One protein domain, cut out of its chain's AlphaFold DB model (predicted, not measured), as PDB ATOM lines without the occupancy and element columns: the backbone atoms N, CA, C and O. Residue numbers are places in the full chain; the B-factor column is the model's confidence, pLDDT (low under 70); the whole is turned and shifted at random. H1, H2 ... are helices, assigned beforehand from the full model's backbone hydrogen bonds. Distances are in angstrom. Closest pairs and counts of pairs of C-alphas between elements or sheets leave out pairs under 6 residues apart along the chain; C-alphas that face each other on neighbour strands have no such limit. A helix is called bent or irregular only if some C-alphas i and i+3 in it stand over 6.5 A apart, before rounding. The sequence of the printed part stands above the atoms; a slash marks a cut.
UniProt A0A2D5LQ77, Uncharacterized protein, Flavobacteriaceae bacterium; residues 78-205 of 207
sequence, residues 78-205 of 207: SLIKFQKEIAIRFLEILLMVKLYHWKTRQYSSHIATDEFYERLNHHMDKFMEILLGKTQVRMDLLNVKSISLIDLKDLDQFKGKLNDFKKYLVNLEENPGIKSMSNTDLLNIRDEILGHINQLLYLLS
ATOM      1  N   SER A  78      43.288 -62.126  33.905       86.00
ATOM      2  CA  SER A  78      43.582 -61.116  34.928       86.00
ATOM      3  C   SER A  78      42.838 -59.800  34.701       86.00
ATOM      4  O   SER A  78      42.345 -59.214  35.659       86.00
ATOM      5  N   LEU A  79      42.710 -59.356  33.452       87.38
ATOM      6  CA  LEU A  79      42.035 -58.113  33.094       87.38
ATOM      7  C   LEU A  79      40.526 -58.202  33.330       87.38
ATOM      8  O   LEU A  79      39.940 -57.307  33.928       87.38
ATOM      9  N   ILE A  80      39.910 -59.315  32.921       87.56
ATOM     10  CA  ILE A  80      38.486 -59.574  33.175       87.56
ATOM     11  C   ILE A  80      38.226 -59.636  34.684       87.56
ATOM     12  O   ILE A  80      37.257 -59.057  35.172       87.56
ATOM     13  N   LYS A  81      39.096 -60.321  35.438       88.44
ATOM     14  CA  LYS A  81      38.999 -60.380  36.901       88.44
ATOM     15  C   LYS A  81      39.082 -58.980  37.512       88.44
ATOM     16  O   LYS A  81      38.230 -58.637  38.326       88.44
ATOM     17  N   PHE A  82      40.052 -58.178  37.076       91.06
ATOM     18  CA  PHE A  82      40.232 -56.807  37.541       91.06
ATOM     19  C   PHE A  82      39.008 -55.933  37.253       91.06
ATOM     20  O   PHE A  82      38.507 -55.295  38.168       91.06
ATOM     21  N   GLN A  83      38.479 -55.958  36.024       91.06
ATOM     22  CA  GLN A  83      37.274 -55.210  35.642       91.06
ATOM     23  C   GLN A  83      36.086 -55.513  36.559       91.06
ATOM     24  O   GLN A  83      35.389 -54.601  36.996       91.06
ATOM     25  N   LYS A  84      35.853 -56.794  36.864       91.12
ATOM     26  CA  LYS A  84      34.760 -57.197  37.756       91.12
ATOM     27  C   LYS A  84      35.008 -56.728  39.185       91.12
ATOM     28  O   LYS A  84      34.107 -56.200  39.823       91.12
ATOM     29  N   GLU A  85      36.229 -56.916  39.673       92.00
ATOM     30  CA  GLU A  85      36.624 -56.529  41.023       92.00
ATOM     31  C   GLU A  85      36.462 -55.022  41.252       92.00
ATOM     32  O   GLU A  85      35.784 -54.623  42.201       92.00
ATOM     33  N   ILE A  86      37.025 -54.192  40.366       94.00
ATOM     34  CA  ILE A  86      36.967 -52.734  40.503       94.00
ATOM     35  C   ILE A  86      35.526 -52.235  40.435       94.00
ATOM     36  O   ILE A  86      35.142 -51.426  41.273       94.00
ATOM     37  N   ALA A  87      34.699 -52.778  39.532       94.19
ATOM     38  CA  ALA A  87      33.288 -52.411  39.422       94.19
ATOM     39  C   ALA A  87      32.493 -52.732  40.694       94.19
ATOM     40  O   ALA A  87      31.696 -51.910  41.141       94.19
ATOM     41  N   ILE A  88      32.728 -53.893  41.312       93.88
ATOM     42  CA  ILE A  88      32.073 -54.247  42.578       93.88
ATOM     43  C   ILE A  88      32.506 -53.279  43.680       93.88
ATOM     44  O   ILE A  88      31.649 -52.701  44.340       93.88
ATOM     45  N   ARG A  89      33.816 -53.040  43.840       94.94
ATOM     46  CA  ARG A  89      34.347 -52.101  44.847       94.94
ATOM     47  C   ARG A  89      33.757 -50.705  44.705       94.94
ATOM     48  O   ARG A  89      33.412 -50.062  45.692       94.94
ATOM     49  N   PHE A  90      33.637 -50.268  43.463       96.19
ATOM     50  CA  PHE A  90      33.017 -49.025  43.060       96.19
ATOM     51  C   PHE A  90      31.547 -48.941  43.492       96.19
ATOM     52  O   PHE A  90      31.155 -48.014  44.203       96.19
ATOM     53  N   LEU A  91      30.735 -49.935  43.152       95.31
ATOM     54  CA  LEU A  91      29.331 -49.957  43.562       95.31
ATOM     55  C   LEU A  91      29.172 -50.030  45.090       95.31
ATOM     56  O   LEU A  91      28.340 -49.318  45.650       95.31
ATOM     57  N   GLU A  92      29.997 -50.831  45.773       95.44
ATOM     58  CA  GLU A  92      29.995 -50.943  47.239       95.44
ATOM     59  C   GLU A  92      30.239 -49.588  47.915       95.44
ATOM     60  O   GLU A  92      29.492 -49.212  48.823       95.44
ATOM     61  N   ILE A  93      31.248 -48.830  47.463       96.88
ATOM     62  CA  ILE A  93      31.578 -47.541  48.080       96.88
ATOM     63  C   ILE A  93      30.497 -46.483  47.823       96.88
ATOM     64  O   ILE A  93      30.144 -45.757  48.752       96.88
ATOM     65  N   LEU A  94      29.903 -46.428  46.622       96.62
ATOM     66  CA  LEU A  94      28.813 -45.486  46.324       96.62
ATOM     67  C   LEU A  94      27.593 -45.726  47.209       96.62
ATOM     68  O   LEU A  94      27.035 -44.782  47.775       96.62
ATOM     69  N   LEU A  95      27.189 -46.991  47.338       96.50
ATOM     70  CA  LEU A  95      26.047 -47.364  48.166       96.50
ATOM     71  C   LEU A  95      26.319 -47.056  49.640       96.50
ATOM     72  O   LEU A  95      25.478 -46.448  50.299       96.50
ATOM     73  N   MET A  96      27.510 -47.400  50.139       97.31
ATOM     74  CA  MET A  96      27.924 -47.092  51.510       97.31
ATOM     75  C   MET A  96      27.874 -45.582  51.801       97.31
ATOM     76  O   MET A  96      27.358 -45.173  52.842       97.31
ATOM     77  N   VAL A  97      28.373 -44.746  50.883       97.44
ATOM     78  CA  VAL A  97      28.349 -43.280  51.025       97.44
ATOM     79  C   VAL A  97      26.916 -42.755  51.065       97.44
ATOM     80  O   VAL A  97      26.609 -41.948  51.941       97.44
ATOM     81  N   LYS A  98      26.013 -43.233  50.194       96.94
ATOM     82  CA  LYS A  98      24.604 -42.800  50.235       96.94
ATOM     83  C   LYS A  98      23.879 -43.225  51.496       96.94
ATOM     84  O   LYS A  98      23.156 -42.413  52.071       96.94
ATOM     85  N   LEU A  99      24.100 -44.453  51.958       96.62
ATOM     86  CA  LEU A  99      23.529 -44.907  53.222       96.62
ATOM     87  C   LEU A  99      23.992 -44.026  54.385       96.62
ATOM     88  O   LEU A  99      23.172 -43.598  55.196       96.62
ATOM     89  N   TYR A 100      25.286 -43.701  54.439       96.25
ATOM     90  CA  TYR A 100      25.818 -42.814  55.469       96.25
ATOM     91  C   TYR A 100      25.247 -41.387  55.364       96.25
ATOM     92  O   TYR A 100      24.838 -40.811  56.374       96.25
ATOM     93  N   HIS A 101      25.142 -40.846  54.149       96.12
ATOM     94  CA  HIS A 101      24.555 -39.534  53.866       96.12
ATOM     95  C   HIS A 101      23.090 -39.420  54.331       96.12
ATOM     96  O   HIS A 101      22.708 -38.412  54.926       96.12
ATOM     97  N   TRP A 102      22.267 -40.453  54.119       96.19
ATOM     98  CA  TRP A 102      20.880 -40.464  54.608       96.19
ATOM     99  C   TRP A 102      20.778 -40.610  56.127       96.19
ATOM    100  O   TRP A 102      19.812 -40.159  56.737       96.19
ATOM    101  N   LYS A 103      21.762 -41.266  56.742       93.56
ATOM    102  CA  LYS A 103      21.759 -41.590  58.170       93.56
ATOM    103  C   LYS A 103      22.317 -40.471  59.044       93.56
ATOM    104  O   LYS A 103      21.937 -40.365  60.213       93.56
ATOM    105  N   THR A 104      23.251 -39.676  58.522       93.44
ATOM    106  CA  THR A 104      23.909 -38.634  59.311       93.44
ATOM    107  C   THR A 104      22.927 -37.540  59.726       93.44
ATOM    108  O   THR A 104      22.061 -37.119  58.966       93.44
ATOM    109  N   ARG A 105      23.063 -37.079  60.972       92.62
ATOM    110  CA  ARG A 105      22.240 -36.002  61.547       92.62
ATOM    111  C   ARG A 105      22.947 -34.649  61.548       92.62
ATOM    112  O   ARG A 105      22.351 -33.652  61.938       92.62
ATOM    113  N   GLN A 106      24.218 -34.615  61.152       93.38
ATOM    114  CA  GLN A 106      24.996 -33.383  61.073       93.38
ATOM    115  C   GLN A 106      24.863 -32.796  59.669       93.38
ATOM    116  O   GLN A 106      25.208 -33.456  58.690       93.38
ATOM    117  N   TYR A 107      24.396 -31.550  59.575       94.50
ATOM    118  CA  TYR A 107      24.160 -30.887  58.291       94.50
ATOM    119  C   TYR A 107      25.437 -30.765  57.446       94.50
ATOM    120  O   TYR A 107      25.427 -31.100  56.265       94.50
ATOM    121  N   SER A 108      26.561 -30.378  58.058       94.75
ATOM    122  CA  SER A 108      27.865 -30.311  57.383       94.75
ATOM    123  C   SER A 108      28.281 -31.661  56.796       94.75
ATOM    124  O   SER A 108      28.674 -31.737  55.635       94.75
ATOM    125  N   SER A 109      28.127 -32.743  57.567       95.38
ATOM    126  CA  SER A 109      28.408 -34.105  57.102       95.38
ATOM    127  C   SER A 109      27.468 -34.531  55.975       95.38
ATOM    128  O   SER A 109      27.910 -35.169  55.023       95.38
ATOM    129  N   HIS A 110      26.181 -34.185  56.063       96.12
ATOM    130  CA  HIS A 110      25.190 -34.499  55.036       96.12
ATOM    131  C   HIS A 110      25.570 -33.872  53.690       96.12
ATOM    132  O   HIS A 110      25.671 -34.591  52.700       96.12
ATOM    133  N   ILE A 111      25.884 -32.572  53.678       97.50
ATOM    134  CA  ILE A 111      26.310 -31.853  52.469       97.50
ATOM    135  C   ILE A 111      27.648 -32.387  51.941       97.50
ATOM    136  O   ILE A 111      27.753 -32.712  50.762       97.50
ATOM    137  N   ALA A 112      28.654 -32.550  52.808       97.69
ATOM    138  CA  ALA A 112      29.975 -33.020  52.389       97.69
ATOM    139  C   ALA A 112      29.929 -34.426  51.766       97.69
ATOM    140  O   ALA A 112      30.619 -34.708  50.789       97.69
ATOM    141  N   THR A 113      29.111 -35.323  52.326       97.62
ATOM    142  CA  THR A 113      28.953 -36.690  51.804       97.62
ATOM    143  C   THR A 113      28.136 -36.736  50.517       97.62
ATOM    144  O   THR A 113      28.389 -37.611  49.689       97.62
ATOM    145  N   ASP A 114      27.208 -35.796  50.315       98.25
ATOM    146  CA  ASP A 114      26.451 -35.674  49.067       98.25
ATOM    147  C   ASP A 114      27.336 -35.196  47.916       98.25
ATOM    148  O   ASP A 114      27.423 -35.854  46.880       98.25
ATOM    149  N   GLU A 115      28.092 -34.120  48.142       98.19
ATOM    150  CA  GLU A 115      29.039 -33.591  47.159       98.19
ATOM    151  C   GLU A 115      30.118 -34.627  46.814       98.19
ATOM    152  O   GLU A 115      30.462 -34.831  45.646       98.19
ATOM    153  N   PHE A 116      30.631 -35.338  47.825       98.44
ATOM    154  CA  PHE A 116      31.563 -36.434  47.594       98.44
ATOM    155  C   PHE A 116      30.939 -37.544  46.744       98.44
ATOM    156  O   PHE A 116      31.598 -38.036  45.831       98.44
ATOM    157  N   TYR A 117      29.684 -37.925  47.008       98.31
ATOM    158  CA  TYR A 117      28.987 -38.932  46.210       98.31
ATOM    159  C   TYR A 117      28.894 -38.529  44.735       98.31
ATOM    160  O   TYR A 117      29.182 -39.354  43.871       98.31
ATOM    161  N   GLU A 118      28.521 -37.283  44.438       98.38
ATOM    162  CA  GLU A 118      28.385 -36.802  43.058       98.38
ATOM    163  C   GLU A 118      29.714 -36.874  42.299       98.38
ATOM    164  O   GLU A 118      29.789 -37.451  41.208       98.38
ATOM    165  N   ARG A 119      30.784 -36.350  42.909       98.25
ATOM    166  CA  ARG A 119      32.135 -36.362  42.330       98.25
ATOM    167  C   ARG A 119      32.652 -37.783  42.151       98.25
ATOM    168  O   ARG A 119      33.182 -38.122  41.093       98.25
ATOM    169  N   LEU A 120      32.477 -38.623  43.170       98.25
ATOM    170  CA  LEU A 120      32.881 -40.022  43.139       98.25
ATOM    171  C   LEU A 120      32.149 -40.770  42.014       98.25
ATOM    172  O   LEU A 120      32.806 -41.403  41.193       98.25
ATOM    173  N   ASN A 121      30.824 -40.624  41.911       98.06
ATOM    174  CA  ASN A 121      30.017 -41.254  40.865       98.06
ATOM    175  C   ASN A 121      30.478 -40.836  39.460       98.06
ATOM    176  O   ASN A 121      30.671 -41.691  38.596       98.06
ATOM    177  N   HIS A 122      30.728 -39.540  39.252       98.19
ATOM    178  CA  HIS A 122      31.246 -39.027  37.984       98.19
ATOM    179  C   HIS A 122      32.618 -39.620  37.624       98.19
ATOM    180  O   HIS A 122      32.827 -40.092  36.505       98.19
ATOM    181  N   HIS A 123      33.566 -39.620  38.565       98.25
ATOM    182  CA  HIS A 123      34.906 -40.149  38.309       98.25
ATOM    183  C   HIS A 123      34.918 -41.660  38.093       98.25
ATOM    184  O   HIS A 123      35.695 -42.146  37.274       98.25
ATOM    185  N   MET A 124      34.063 -42.405  38.789       97.06
ATOM    186  CA  MET A 124      33.958 -43.849  38.606       97.06
ATOM    187  C   MET A 124      33.390 -44.218  37.244       97.06
ATOM    188  O   MET A 124      33.928 -45.118  36.606       97.06
ATOM    189  N   ASP A 125      32.344 -43.527  36.791       97.12
ATOM    190  CA  ASP A 125      31.778 -43.742  35.459       97.12
ATOM    191  C   ASP A 125      32.847 -43.492  34.387       97.12
ATOM    192  O   ASP A 125      33.207 -44.400  33.637       97.12
ATOM    193  N   LYS A 126      33.518 -42.336  34.462       97.81
ATOM    194  CA  LYS A 126      34.654 -42.002  33.591       97.81
ATOM    195  C   LYS A 126      35.771 -43.055  33.641       97.81
ATOM    196  O   LYS A 126      36.337 -43.414  32.607       97.81
ATOM    197  N   PHE A 127      36.110 -43.557  34.831       96.94
ATOM    198  CA  PHE A 127      37.112 -44.613  35.000       96.94
ATOM    199  C   PHE A 127      36.687 -45.898  34.281       96.94
ATOM    200  O   PHE A 127      37.479 -46.490  33.547       96.94
ATOM    201  N   MET A 128      35.437 -46.325  34.474       95.44
ATOM    202  CA  MET A 128      34.898 -47.545  33.877       95.44
ATOM    203  C   MET A 128      34.782 -47.435  32.358       95.44
ATOM    204  O   MET A 128      35.165 -48.370  31.658       95.44
ATOM    205  N   GLU A 129      34.333 -46.299  31.829       95.38
ATOM    206  CA  GLU A 129      34.252 -46.052  30.389       95.38
ATOM    207  C   GLU A 129      35.626 -46.132  29.717       95.38
ATOM    208  O   GLU A 129      35.783 -46.814  28.701       95.38
ATOM    209  N   ILE A 130      36.650 -45.508  30.310       94.38
ATOM    210  CA  ILE A 130      38.022 -45.566  29.791       94.38
ATOM    211  C   ILE A 130      38.584 -46.984  29.908       94.38
ATOM    212  O   ILE A 130      39.187 -47.488  28.955       94.38
ATOM    213  N   LEU A 131      38.367 -47.662  31.037       92.88
ATOM    214  CA  LEU A 131      38.800 -49.044  31.235       92.88
ATOM    215  C   LEU A 131      38.186 -49.971  30.177       92.88
ATOM    216  O   LEU A 131      38.888 -50.751  29.530       92.88
ATOM    217  N   LEU A 132      36.877 -49.883  29.954       91.31
ATOM    218  CA  LEU A 132      36.183 -50.699  28.958       91.31
ATOM    219  C   LEU A 132      36.563 -50.296  27.527       91.31
ATOM    220  O   LEU A 132      36.725 -51.165  26.671       91.31
ATOM    221  N   GLY A 133      36.805 -49.008  27.277       90.62
ATOM    222  CA  GLY A 133      37.290 -48.493  25.997       90.62
ATOM    223  C   GLY A 133      38.706 -48.963  25.651       90.62
ATOM    224  O   GLY A 133      38.986 -49.294  24.503       90.62
ATOM    225  N   LYS A 134      39.609 -49.077  26.625       88.62
ATOM    226  CA  LYS A 134      40.962 -49.615  26.388       88.62
ATOM    227  C   LYS A 134      40.960 -51.109  26.136       88.62
ATOM    228  O   LYS A 134      41.716 -51.613  25.313       88.62
ATOM    229  N   THR A 135      40.130 -51.819  26.883       85.75
ATOM    230  CA  THR A 135      40.127 -53.279  26.876       85.75
ATOM    231  C   THR A 135      39.267 -53.848  25.756       85.75
ATOM    232  O   THR A 135      39.494 -54.979  25.338       85.75
ATOM    233  N   GLN A 136      38.306 -53.066  25.244       83.44
ATOM    234  CA  GLN A 136      37.345 -53.465  24.207       83.44
ATOM    235  C   GLN A 136      36.533 -54.715  24.591       83.44
ATOM    236  O   GLN A 136      35.947 -55.387  23.742       83.44
ATOM    237  N   VAL A 137      36.467 -55.018  25.891       79.75
ATOM    238  CA  VAL A 137      35.689 -56.123  26.451       79.75
ATOM    239  C   VAL A 137      34.397 -55.564  27.008       79.75
ATOM    240  O   VAL A 137      34.393 -54.562  27.721       79.75
ATOM    241  N   ARG A 138      33.278 -56.222  26.707       80.94
ATOM    242  CA  ARG A 138      32.019 -55.931  27.388       80.94
ATOM    243  C   ARG A 138      32.089 -56.485  28.804       80.94
ATOM    244  O   ARG A 138      32.378 -57.664  28.991       80.94
ATOM    245  N   MET A 139      31.824 -55.628  29.784       79.12
ATOM    246  CA  MET A 139      31.720 -56.057  31.169       79.12
ATOM    247  C   MET A 139      30.596 -57.076  31.311       79.12
ATOM    248  O   MET A 139      29.472 -56.836  30.880       79.12
ATOM    249  N   ASP A 140      30.916 -58.190  31.959       76.88
ATOM    250  CA  ASP A 140      29.955 -59.232  32.271       76.88
ATOM    251  C   ASP A 140      29.983 -59.548  33.772       76.88
ATOM    252  O   ASP A 140      30.948 -60.121  34.297       76.88
ATOM    253  N   LEU A 141      28.899 -59.186  34.458       78.12
ATOM    254  CA  LEU A 141      28.666 -59.476  35.871       78.12
ATOM    255  C   LEU A 141      27.677 -60.637  36.084       78.12
ATOM    256  O   LEU A 141      27.263 -60.853  37.215       78.12
ATOM    257  N   LEU A 142      27.331 -61.426  35.058       68.25
ATOM    258  CA  LEU A 142      26.343 -62.518  35.142       68.25
ATOM    259  C   LEU A 142      26.648 -63.553  36.243       68.25
ATOM    260  O   LEU A 142      25.739 -64.191  36.764       68.25
ATOM    261  N   ASN A 143      27.918 -63.692  36.636       72.75
ATOM    262  CA  ASN A 143      28.349 -64.600  37.707       72.75
ATOM    263  C   ASN A 143      28.456 -63.935  39.093       72.75
ATOM    264  O   ASN A 143      28.832 -64.597  40.064       72.75
ATOM    265  N   VAL A 144      28.160 -62.639  39.208       78.19
ATOM    266  CA  VAL A 144      28.147 -61.907  40.480       78.19
ATOM    267  C   VAL A 144      26.762 -62.057  41.095       78.19
ATOM    268  O   VAL A 144      25.798 -61.446  40.652       78.19
ATOM    269  N   LYS A 145      26.658 -62.912  42.116       75.62
ATOM    270  CA  LYS A 145      25.374 -63.247  42.751       75.62
ATOM    271  C   LYS A 145      24.862 -62.159  43.699       75.62
ATOM    272  O   LYS A 145      23.661 -62.076  43.927       75.62
ATOM    273  N   SER A 146      25.759 -61.359  44.271       81.75
ATOM    274  CA  SER A 146      25.415 -60.290  45.206       81.75
ATOM    275  C   SER A 146      26.545 -59.269  45.331       81.75
ATOM    276  O   SER A 146      27.709 -59.572  45.066       81.75
ATOM    277  N   ILE A 147      26.178 -58.058  45.748       85.69
ATOM    278  CA  ILE A 147      27.087 -56.983  46.155       85.69
ATOM    279  C   ILE A 147      26.861 -56.755  47.652       85.69
ATOM    280  O   ILE A 147      25.720 -56.835  48.118       85.69
ATOM    281  N   SER A 148      27.928 -56.518  48.417       87.00
ATOM    282  CA  SER A 148      27.800 -56.301  49.858       87.00
ATOM    283  C   SER A 148      27.240 -54.909  50.146       87.00
ATOM    284  O   SER A 148      27.771 -53.906  49.670       87.00
ATOM    285  N   LEU A 149      26.173 -54.834  50.943       89.81
ATOM    286  CA  LEU A 149      25.639 -53.564  51.424       89.81
ATOM    287  C   LEU A 149      26.273 -53.230  52.775       89.81
ATOM    288  O   LEU A 149      26.009 -53.893  53.778       89.81
ATOM    289  N   ILE A 150      27.120 -52.204  52.796       90.50
ATOM    290  CA  ILE A 150      27.859 -51.794  53.991       90.50
ATOM    291  C   ILE A 150      27.088 -50.660  54.684       90.50
ATOM    292  O   ILE A 150      27.196 -49.503  54.286       90.50
ATOM    293  N   ASP A 151      26.318 -50.987  55.726       89.75
ATOM    294  CA  ASP A 151      25.671 -50.002  56.609       89.75
ATOM    295  C   ASP A 151      26.515 -49.779  57.871       89.75
ATOM    296  O   ASP A 151      26.733 -50.694  58.668       89.75
ATOM    297  N   LEU A 152      27.002 -48.550  58.052       90.94
ATOM    298  CA  LEU A 152      27.913 -48.171  59.135       90.94
ATOM    299  C   LEU A 152      27.183 -47.342  60.186       90.94
ATOM    300  O   LEU A 152      26.308 -46.533  59.870       90.94
ATOM    301  N   LYS A 153      27.504 -47.559  61.463       83.00
ATOM    302  CA  LYS A 153      26.771 -46.933  62.577       83.00
ATOM    303  C   LYS A 153      27.351 -45.589  62.993       83.00
ATOM    304  O   LYS A 153      26.590 -44.713  63.394       83.00
ATOM    305  N   ASP A 154      28.665 -45.445  62.898       88.50
ATOM    306  CA  ASP A 154      29.398 -44.297  63.409       88.50
ATOM    307  C   ASP A 154      30.352 -43.707  62.358       88.50
ATOM    308  O   ASP A 154      30.593 -44.269  61.284       88.50
ATOM    309  N   LEU A 155      30.846 -42.505  62.661       92.06
ATOM    310  CA  LEU A 155      31.750 -41.762  61.789       92.06
ATOM    311  C   LEU A 155      33.122 -42.441  61.662       92.06
ATOM    312  O   LEU A 155      33.742 -42.359  60.602       92.06
ATOM    313  N   ASP A 156      33.595 -43.119  62.705       93.19
ATOM    314  CA  ASP A 156      34.926 -43.727  62.722       93.19
ATOM    315  C   ASP A 156      34.989 -44.971  61.830       93.19
ATOM    316  O   ASP A 156      35.931 -45.127  61.054       93.19
ATOM    317  N   GLN A 157      33.945 -45.803  61.837       94.75
ATOM    318  CA  GLN A 157      33.766 -46.907  60.896       94.75
ATOM    319  C   GLN A 157      33.710 -46.397  59.455       94.75
ATOM    320  O   GLN A 157      34.336 -46.986  58.570       94.75
ATOM    321  N   PHE A 158      32.996 -45.290  59.217       95.56
ATOM    322  CA  PHE A 158      32.909 -44.667  57.897       95.56
ATOM    323  C   PHE A 158      34.275 -44.181  57.403       95.56
ATOM    324  O   PHE A 158      34.709 -44.545  56.306       95.56
ATOM    325  N   LYS A 159      35.016 -43.452  58.248       96.19
ATOM    326  CA  LYS A 159      36.400 -43.042  57.967       96.19
ATOM    327  C   LYS A 159      37.320 -44.251  57.762       96.19
ATOM    328  O   LYS A 159      38.180 -44.220  56.882       96.19
ATOM    329  N   GLY A 160      37.135 -45.323  58.533       96.62
ATOM    330  CA  GLY A 160      37.864 -46.582  58.386       96.62
ATOM    331  C   GLY A 160      37.681 -47.196  56.997       96.62
ATOM    332  O   GLY A 160      38.663 -47.427  56.295       96.62
ATOM    333  N   LYS A 161      36.430 -47.353  56.546       96.56
ATOM    334  CA  LYS A 161      36.123 -47.896  55.212       96.56
ATOM    335  C   LYS A 161      36.614 -47.016  54.068       96.56
ATOM    336  O   LYS A 161      37.119 -47.545  53.079       96.56
ATOM    337  N   LEU A 162      36.542 -45.691  54.209       97.00
ATOM    338  CA  LEU A 162      37.146 -44.773  53.237       97.00
ATOM    339  C   LEU A 162      38.665 -44.952  53.153       97.00
ATOM    340  O   LEU A 162      39.219 -44.967  52.058       97.00
ATOM    341  N   ASN A 163      39.347 -45.127  54.288       97.38
ATOM    342  CA  ASN A 163      40.787 -45.377  54.294       97.38
ATOM    343  C   ASN A 163      41.152 -46.751  53.713       97.38
ATOM    344  O   ASN A 163      42.173 -46.856  53.035       97.38
ATOM    345  N   ASP A 164      40.333 -47.784  53.922       96.94
ATOM    346  CA  ASP A 164      40.524 -49.090  53.278       96.94
ATOM    347  C   ASP A 164      40.387 -48.983  51.754       96.94
ATOM    348  O   ASP A 164      41.232 -49.488  51.013       96.94
ATOM    349  N   PHE A 165      39.370 -48.259  51.279       97.06
ATOM    350  CA  PHE A 165      39.198 -47.984  49.855       97.06
ATOM    351  C   PHE A 165      40.355 -47.149  49.288       97.06
ATOM    352  O   PHE A 165      40.871 -47.446  48.214       97.06
ATOM    353  N   LYS A 166      40.847 -46.167  50.051       96.44
ATOM    354  CA  LYS A 166      42.034 -45.379  49.701       96.44
ATOM    355  C   LYS A 166      43.267 -46.263  49.503       96.44
ATOM    356  O   LYS A 166      43.948 -46.144  48.490       96.44
ATOM    357  N   LYS A 167      43.536 -47.182  50.438       96.62
ATOM    358  CA  LYS A 167      44.642 -48.152  50.331       96.62
ATOM    359  C   LYS A 167      44.490 -49.043  49.100       96.62
ATOM    360  O   LYS A 167      45.459 -49.268  48.386       96.62
ATOM    361  N   TYR A 168      43.274 -49.517  48.839       96.38
ATOM    362  CA  TYR A 168      42.975 -50.303  47.646       96.38
ATOM    363  C   TYR A 168      43.320 -49.546  46.352       96.38
ATOM    364  O   TYR A 168      43.981 -50.106  45.480       96.38
ATOM    365  N   LEU A 169      42.936 -48.269  46.250       95.75
ATOM    366  CA  LEU A 169      43.265 -47.426  45.100       95.75
ATOM    367  C   LEU A 169      44.776 -47.195  44.958       95.75
ATOM    368  O   LEU A 169      45.298 -47.286  43.852       95.75
ATOM    369  N   VAL A 170      45.503 -46.941  46.048       94.94
ATOM    370  CA  VAL A 170      46.971 -46.788  45.994       94.94
ATOM    371  C   VAL A 170      47.633 -48.056  45.441       94.94
ATOM    372  O   VAL A 170      48.464 -47.977  44.541       94.94
ATOM    373  N   ASN A 171      47.179 -49.230  45.882       94.12
ATOM    374  CA  ASN A 171      47.719 -50.522  45.448       94.12
ATOM    375  C   ASN A 171      47.245 -50.949  44.044       94.12
ATOM    376  O   ASN A 171      47.605 -52.023  43.559       94.12
ATOM    377  N   LEU A 172      46.433 -50.131  43.366       90.62
ATOM    378  CA  LEU A 172      45.866 -50.459  42.059       90.62
ATOM    379  C   LEU A 172      46.957 -50.644  40.993       90.62
ATOM    380  O   LEU A 172      46.820 -51.521  40.144       90.62
ATOM    381  N   GLU A 173      48.057 -49.881  41.072       87.12
ATOM    382  CA  GLU A 173      49.233 -49.989  40.186       87.12
ATOM    383  C   GLU A 173      49.894 -51.366  40.223       87.12
ATOM    384  O   GLU A 173      50.481 -51.806  39.234       87.12
ATOM    385  N   GLU A 174      49.782 -52.077  41.345       88.38
ATOM    386  CA  GLU A 174      50.366 -53.402  41.510       88.38
ATOM    387  C   GLU A 174      49.549 -54.488  40.797       88.38
ATOM    388  O   GLU A 174      50.086 -55.562  40.499       88.38
ATOM    389  N   ASN A 175      48.282 -54.203  40.468       88.56
ATOM    390  CA  ASN A 175      47.356 -55.167  39.894       88.56
ATOM    391  C   ASN A 175      47.803 -55.614  38.483       88.56
ATOM    392  O   ASN A 175      47.975 -54.777  37.589       88.56
ATOM    393  N   PRO A 176      47.919 -56.931  38.216       85.38
ATOM    394  CA  PRO A 176      48.316 -57.440  36.902       85.38
ATOM    395  C   PRO A 176      47.414 -56.979  35.747       85.38
ATOM    396  O   PRO A 176      47.884 -56.844  34.620       85.38
ATOM    397  N   GLY A 177      46.125 -56.737  36.013       82.75
ATOM    398  CA  GLY A 177      45.187 -56.206  35.027       82.75
ATOM    399  C   GLY A 177      45.560 -54.791  34.588       82.75
ATOM    400  O   GLY A 177      45.582 -54.516  33.390       82.75
ATOM    401  N   ILE A 178      45.942 -53.921  35.528       84.06
ATOM    402  CA  ILE A 178      46.329 -52.544  35.202       84.06
ATOM    403  C   ILE A 178      47.696 -52.476  34.520       84.06
ATOM    404  O   ILE A 178      47.855 -51.724  33.564       84.06
ATOM    405  N   LYS A 179      48.659 -53.301  34.960       85.31
ATOM    406  CA  LYS A 179      50.015 -53.362  34.382       85.31
ATOM    407  C   LYS A 179      50.025 -53.835  32.932       85.31
ATOM    408  O   LYS A 179      50.957 -53.544  32.193       85.31
ATOM    409  N   SER A 180      48.999 -54.581  32.527       81.00
ATOM    410  CA  SER A 180      48.885 -55.117  31.170       81.00
ATOM    411  C   SER A 180      48.496 -54.076  30.109       81.00
ATOM    412  O   SER A 180      48.438 -54.415  28.928       81.00
ATOM    413  N   MET A 181      48.235 -52.822  30.500       79.25
ATOM    414  CA  MET A 181      47.806 -51.748  29.601       79.25
ATOM    415  C   MET A 181      48.454 -50.401  29.946       79.25
ATOM    416  O   MET A 181      48.931 -50.186  31.055       79.25
ATOM    417  N   SER A 182      48.418 -49.460  28.997       80.19
ATOM    418  CA  SER A 182      48.724 -48.054  29.285       80.19
ATOM    419  C   SER A 182      47.647 -47.480  30.208       80.19
ATOM    420  O   SER A 182      46.468 -47.433  29.841       80.19
ATOM    421  N   ASN A 183      48.065 -47.072  31.403       84.88
ATOM    422  CA  ASN A 183      47.186 -46.780  32.530       84.88
ATOM    423  C   ASN A 183      47.269 -45.329  33.034       84.88
ATOM    424  O   ASN A 183      46.555 -45.007  33.972       84.88
ATOM    425  N   THR A 184      48.079 -44.447  32.439       92.19
ATOM    426  CA  THR A 184      48.296 -43.071  32.939       92.19
ATOM    427  C   THR A 184      47.001 -42.270  33.119       92.19
ATOM    428  O   THR A 184      46.831 -41.583  34.118       92.19
ATOM    429  N   ASP A 185      46.059 -42.387  32.188       94.31
ATOM    430  CA  ASP A 185      44.736 -41.758  32.267       94.31
ATOM    431  C   ASP A 185      43.846 -42.355  33.370       94.31
ATOM    432  O   ASP A 185      43.160 -41.614  34.077       94.31
ATOM    433  N   LEU A 186      43.888 -43.676  33.566       95.38
ATOM    434  CA  LEU A 186      43.214 -44.353  34.679       95.38
ATOM    435  C   LEU A 186      43.824 -43.966  36.033       95.38
ATOM    436  O   LEU A 186      43.086 -43.726  36.986       95.38
ATOM    437  N   LEU A 187      45.154 -43.877  36.117       95.12
ATOM    438  CA  LEU A 187      45.870 -43.463  37.325       95.12
ATOM    439  C   LEU A 187      45.586 -41.998  37.667       95.12
ATOM    440  O   LEU A 187      45.353 -41.689  38.829       95.12
ATOM    441  N   ASN A 188      45.468 -41.125  36.664       96.94
ATOM    442  CA  ASN A 188      45.048 -39.746  36.889       96.94
ATOM    443  C   ASN A 188      43.645 -39.675  37.518       96.94
ATOM    444  O   ASN A 188      43.430 -38.950  38.480       96.94
ATOM    445  N   ILE A 189      42.679 -40.456  37.017       97.69
ATOM    446  CA  ILE A 189      41.328 -40.490  37.608       97.69
ATOM    447  C   ILE A 189      41.345 -41.101  39.011       97.69
ATOM    448  O   ILE A 189      40.640 -40.620  39.896       97.69
ATOM    449  N   ARG A 190      42.160 -42.136  39.239       96.69
ATOM    450  CA  ARG A 190      42.390 -42.677  40.582       96.69
ATOM    451  C   ARG A 190      42.883 -41.576  41.527       96.69
ATOM    452  O   ARG A 190      42.371 -41.485  42.639       96.69
ATOM    453  N   ASP A 191      43.834 -40.754  41.098       97.38
ATOM    454  CA  ASP A 191      44.414 -39.696  41.930       97.38
ATOM    455  C   ASP A 191      43.409 -38.579  42.239       97.38
ATOM    456  O   ASP A 191      43.344 -38.124  43.380       97.38
ATOM    457  N   GLU A 192      42.534 -38.229  41.292       98.38
ATOM    458  CA  GLU A 192      41.380 -37.353  41.553       98.38
ATOM    459  C   GLU A 192      40.452 -37.947  42.627       98.38
ATOM    460  O   GLU A 192      40.086 -37.269  43.589       98.38
ATOM    461  N   ILE A 193      40.114 -39.243  42.531       98.31
ATOM    462  CA  ILE A 193      39.295 -39.933  43.545       98.31
ATOM    463  C   ILE A 193      39.991 -39.914  44.915       98.31
ATOM    464  O   ILE A 193      39.347 -39.634  45.929       98.31
ATOM    465  N   LEU A 194      41.302 -40.174  44.965       98.19
ATOM    466  CA  LEU A 194      42.098 -40.080  46.194       98.19
ATOM    467  C   LEU A 194      42.058 -38.662  46.783       98.19
ATOM    468  O   LEU A 194      41.914 -38.511  48.001       98.19
ATOM    469  N   GLY A 195      42.139 -37.637  45.930       98.25
ATOM    470  CA  GLY A 195      41.975 -36.234  46.298       98.25
ATOM    471  C   GLY A 195      40.628 -35.969  46.969       98.25
ATOM    472  O   GLY A 195      40.593 -35.474  48.099       98.25
ATOM    473  N   HIS A 196      39.528 -36.394  46.339       98.31
ATOM    474  CA  HIS A 196      38.177 -36.231  46.893       98.31
ATOM    475  C   HIS A 196      37.985 -36.988  48.212       98.31
ATOM    476  O   HIS A 196      37.348 -36.465  49.126       98.31
ATOM    477  N   ILE A 197      38.564 -38.188  48.361       98.25
ATOM    478  CA  ILE A 197      38.516 -38.941  49.628       98.25
ATOM    479  C   ILE A 197      39.222 -38.157  50.736       98.25
ATOM    480  O   ILE A 197      38.680 -38.009  51.832       98.25
ATOM    481  N   ASN A 198      40.426 -37.644  50.474       98.19
ATOM    482  CA  ASN A 198      41.172 -36.873  51.467       98.19
ATOM    483  C   ASN A 198      40.446 -35.567  51.828       98.19
ATOM    484  O   ASN A 198      40.386 -35.216  53.009       98.19
ATOM    485  N   GLN A 199      39.836 -34.893  50.847       98.19
ATOM    486  CA  GLN A 199      39.006 -33.714  51.086       98.19
ATOM    487  C   GLN A 199      37.804 -34.049  51.978       98.19
ATOM    488  O   GLN A 199      37.585 -33.367  52.977       98.19
ATOM    489  N   LEU A 200      37.061 -35.122  51.679       97.81
ATOM    490  CA  LEU A 200      35.934 -35.551  52.507       97.81
ATOM    491  C   LEU A 200      36.379 -35.870  53.941       97.81
ATOM    492  O   LEU A 200      35.737 -35.436  54.895       97.81
ATOM    493  N   LEU A 201      37.483 -36.604  54.114       97.25
ATOM    494  CA  LEU A 201      38.012 -36.938  55.441       97.25
ATOM    495  C   LEU A 201      38.344 -35.681  56.257       97.25
ATOM    496  O   LEU A 201      38.060 -35.648  57.457       97.25
ATOM    497  N   TYR A 202      38.899 -34.652  55.607       97.12
ATOM    498  CA  TYR A 202      39.126 -33.350  56.224       97.12
ATOM    499  C   TYR A 202      37.809 -32.659  56.599       97.12
ATOM    500  O   TYR A 202      37.649 -32.274  57.756       97.12
ATOM    501  N   LEU A 203      36.834 -32.576  55.685       96.38
ATOM    502  CA  LEU A 203      35.525 -31.964  55.957       96.38
ATOM    503  C   LEU A 203      34.796 -32.644  57.127       96.38
ATOM    504  O   LEU A 203      34.233 -31.969  57.982       96.38
ATOM    505  N   LEU A 204      34.886 -33.972  57.230       94.25
ATOM    506  CA  LEU A 204      34.335 -34.759  58.341       94.25
ATOM    507  C   LEU A 204      35.149 -34.666  59.643       94.25
ATOM    508  O   LEU A 204      34.808 -35.309  60.642       94.25
ATOM    509  N   SER A 205      36.284 -33.971  59.634       93.25
ATOM    510  CA  SER A 205      37.059 -33.658  60.839       93.25
ATOM    511  C   SER A 205      36.737 -32.274  61.402       93.25
ATOM    512  O   SER A 205      37.062 -32.007  62.560       93.25
TER     513      SER A 205
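What this domain is: This is residues 78 to 205 of the 207 residues of an uncharacterized protein of Flavobacteriaceae bacterium (UniProt A0A2D5LQ77). Four long helices, H1, H2, H3 and H5, stand side by side as a bundle, with short H4 at one end; residues 136 to 154, without a named element, run back along its length. The printed part has 128 residues, with named helices H1 to H5 in order and no named strand: all helix. It is compact, radius of gyration of the C-alphas 15.0 A, spanning 44 by 31 by 21 A.

Where its parts are: From first to last C-alpha, H1, residues 78 to 103, measures 37.4 A, starting at (43.582, -61.116, 34.928). H2, residues 107 to 135, measures 41.8 A. Irregular H3, residues 155 to 174, measures 29.9 A; C-alphas 170 and 173 are 7.0 A apart. H4 is residues 176 to 179. H5, residues 184 to 203, measures 28.6 A, ending at (35.525, -31.964, 55.957).

How they stand to each other: Hairpin H1 and H2 touch, closest C-alphas His 101 and His 110, 5.2 A, at a shallow tilt of 15 degrees, opposite ways. H2 and H5 touch, closest C-alphas Phe 127 and Leu 186, 6.1 A. H5 and H3 touch, closest C-alphas Leu 194 and Lys 166, 6.4 A. H1, with residues 78 to 83 alone, touches H4, closest C-alphas Leu 79 and Gly 177, 4.2 A. H1 and H5 are apart. Every O i to N i+4 pair is within hydrogen-bond range in H1, H2 and H5, and 14 of 16 in H3; H4 is too short for one.

The domain as a whole: The farthest C-alphas, Arg 105 and Ser 180, are 44.7 A apart. The printed part has no cut; the H2 to H3 link is long. Residue 142 is under pLDDT 70.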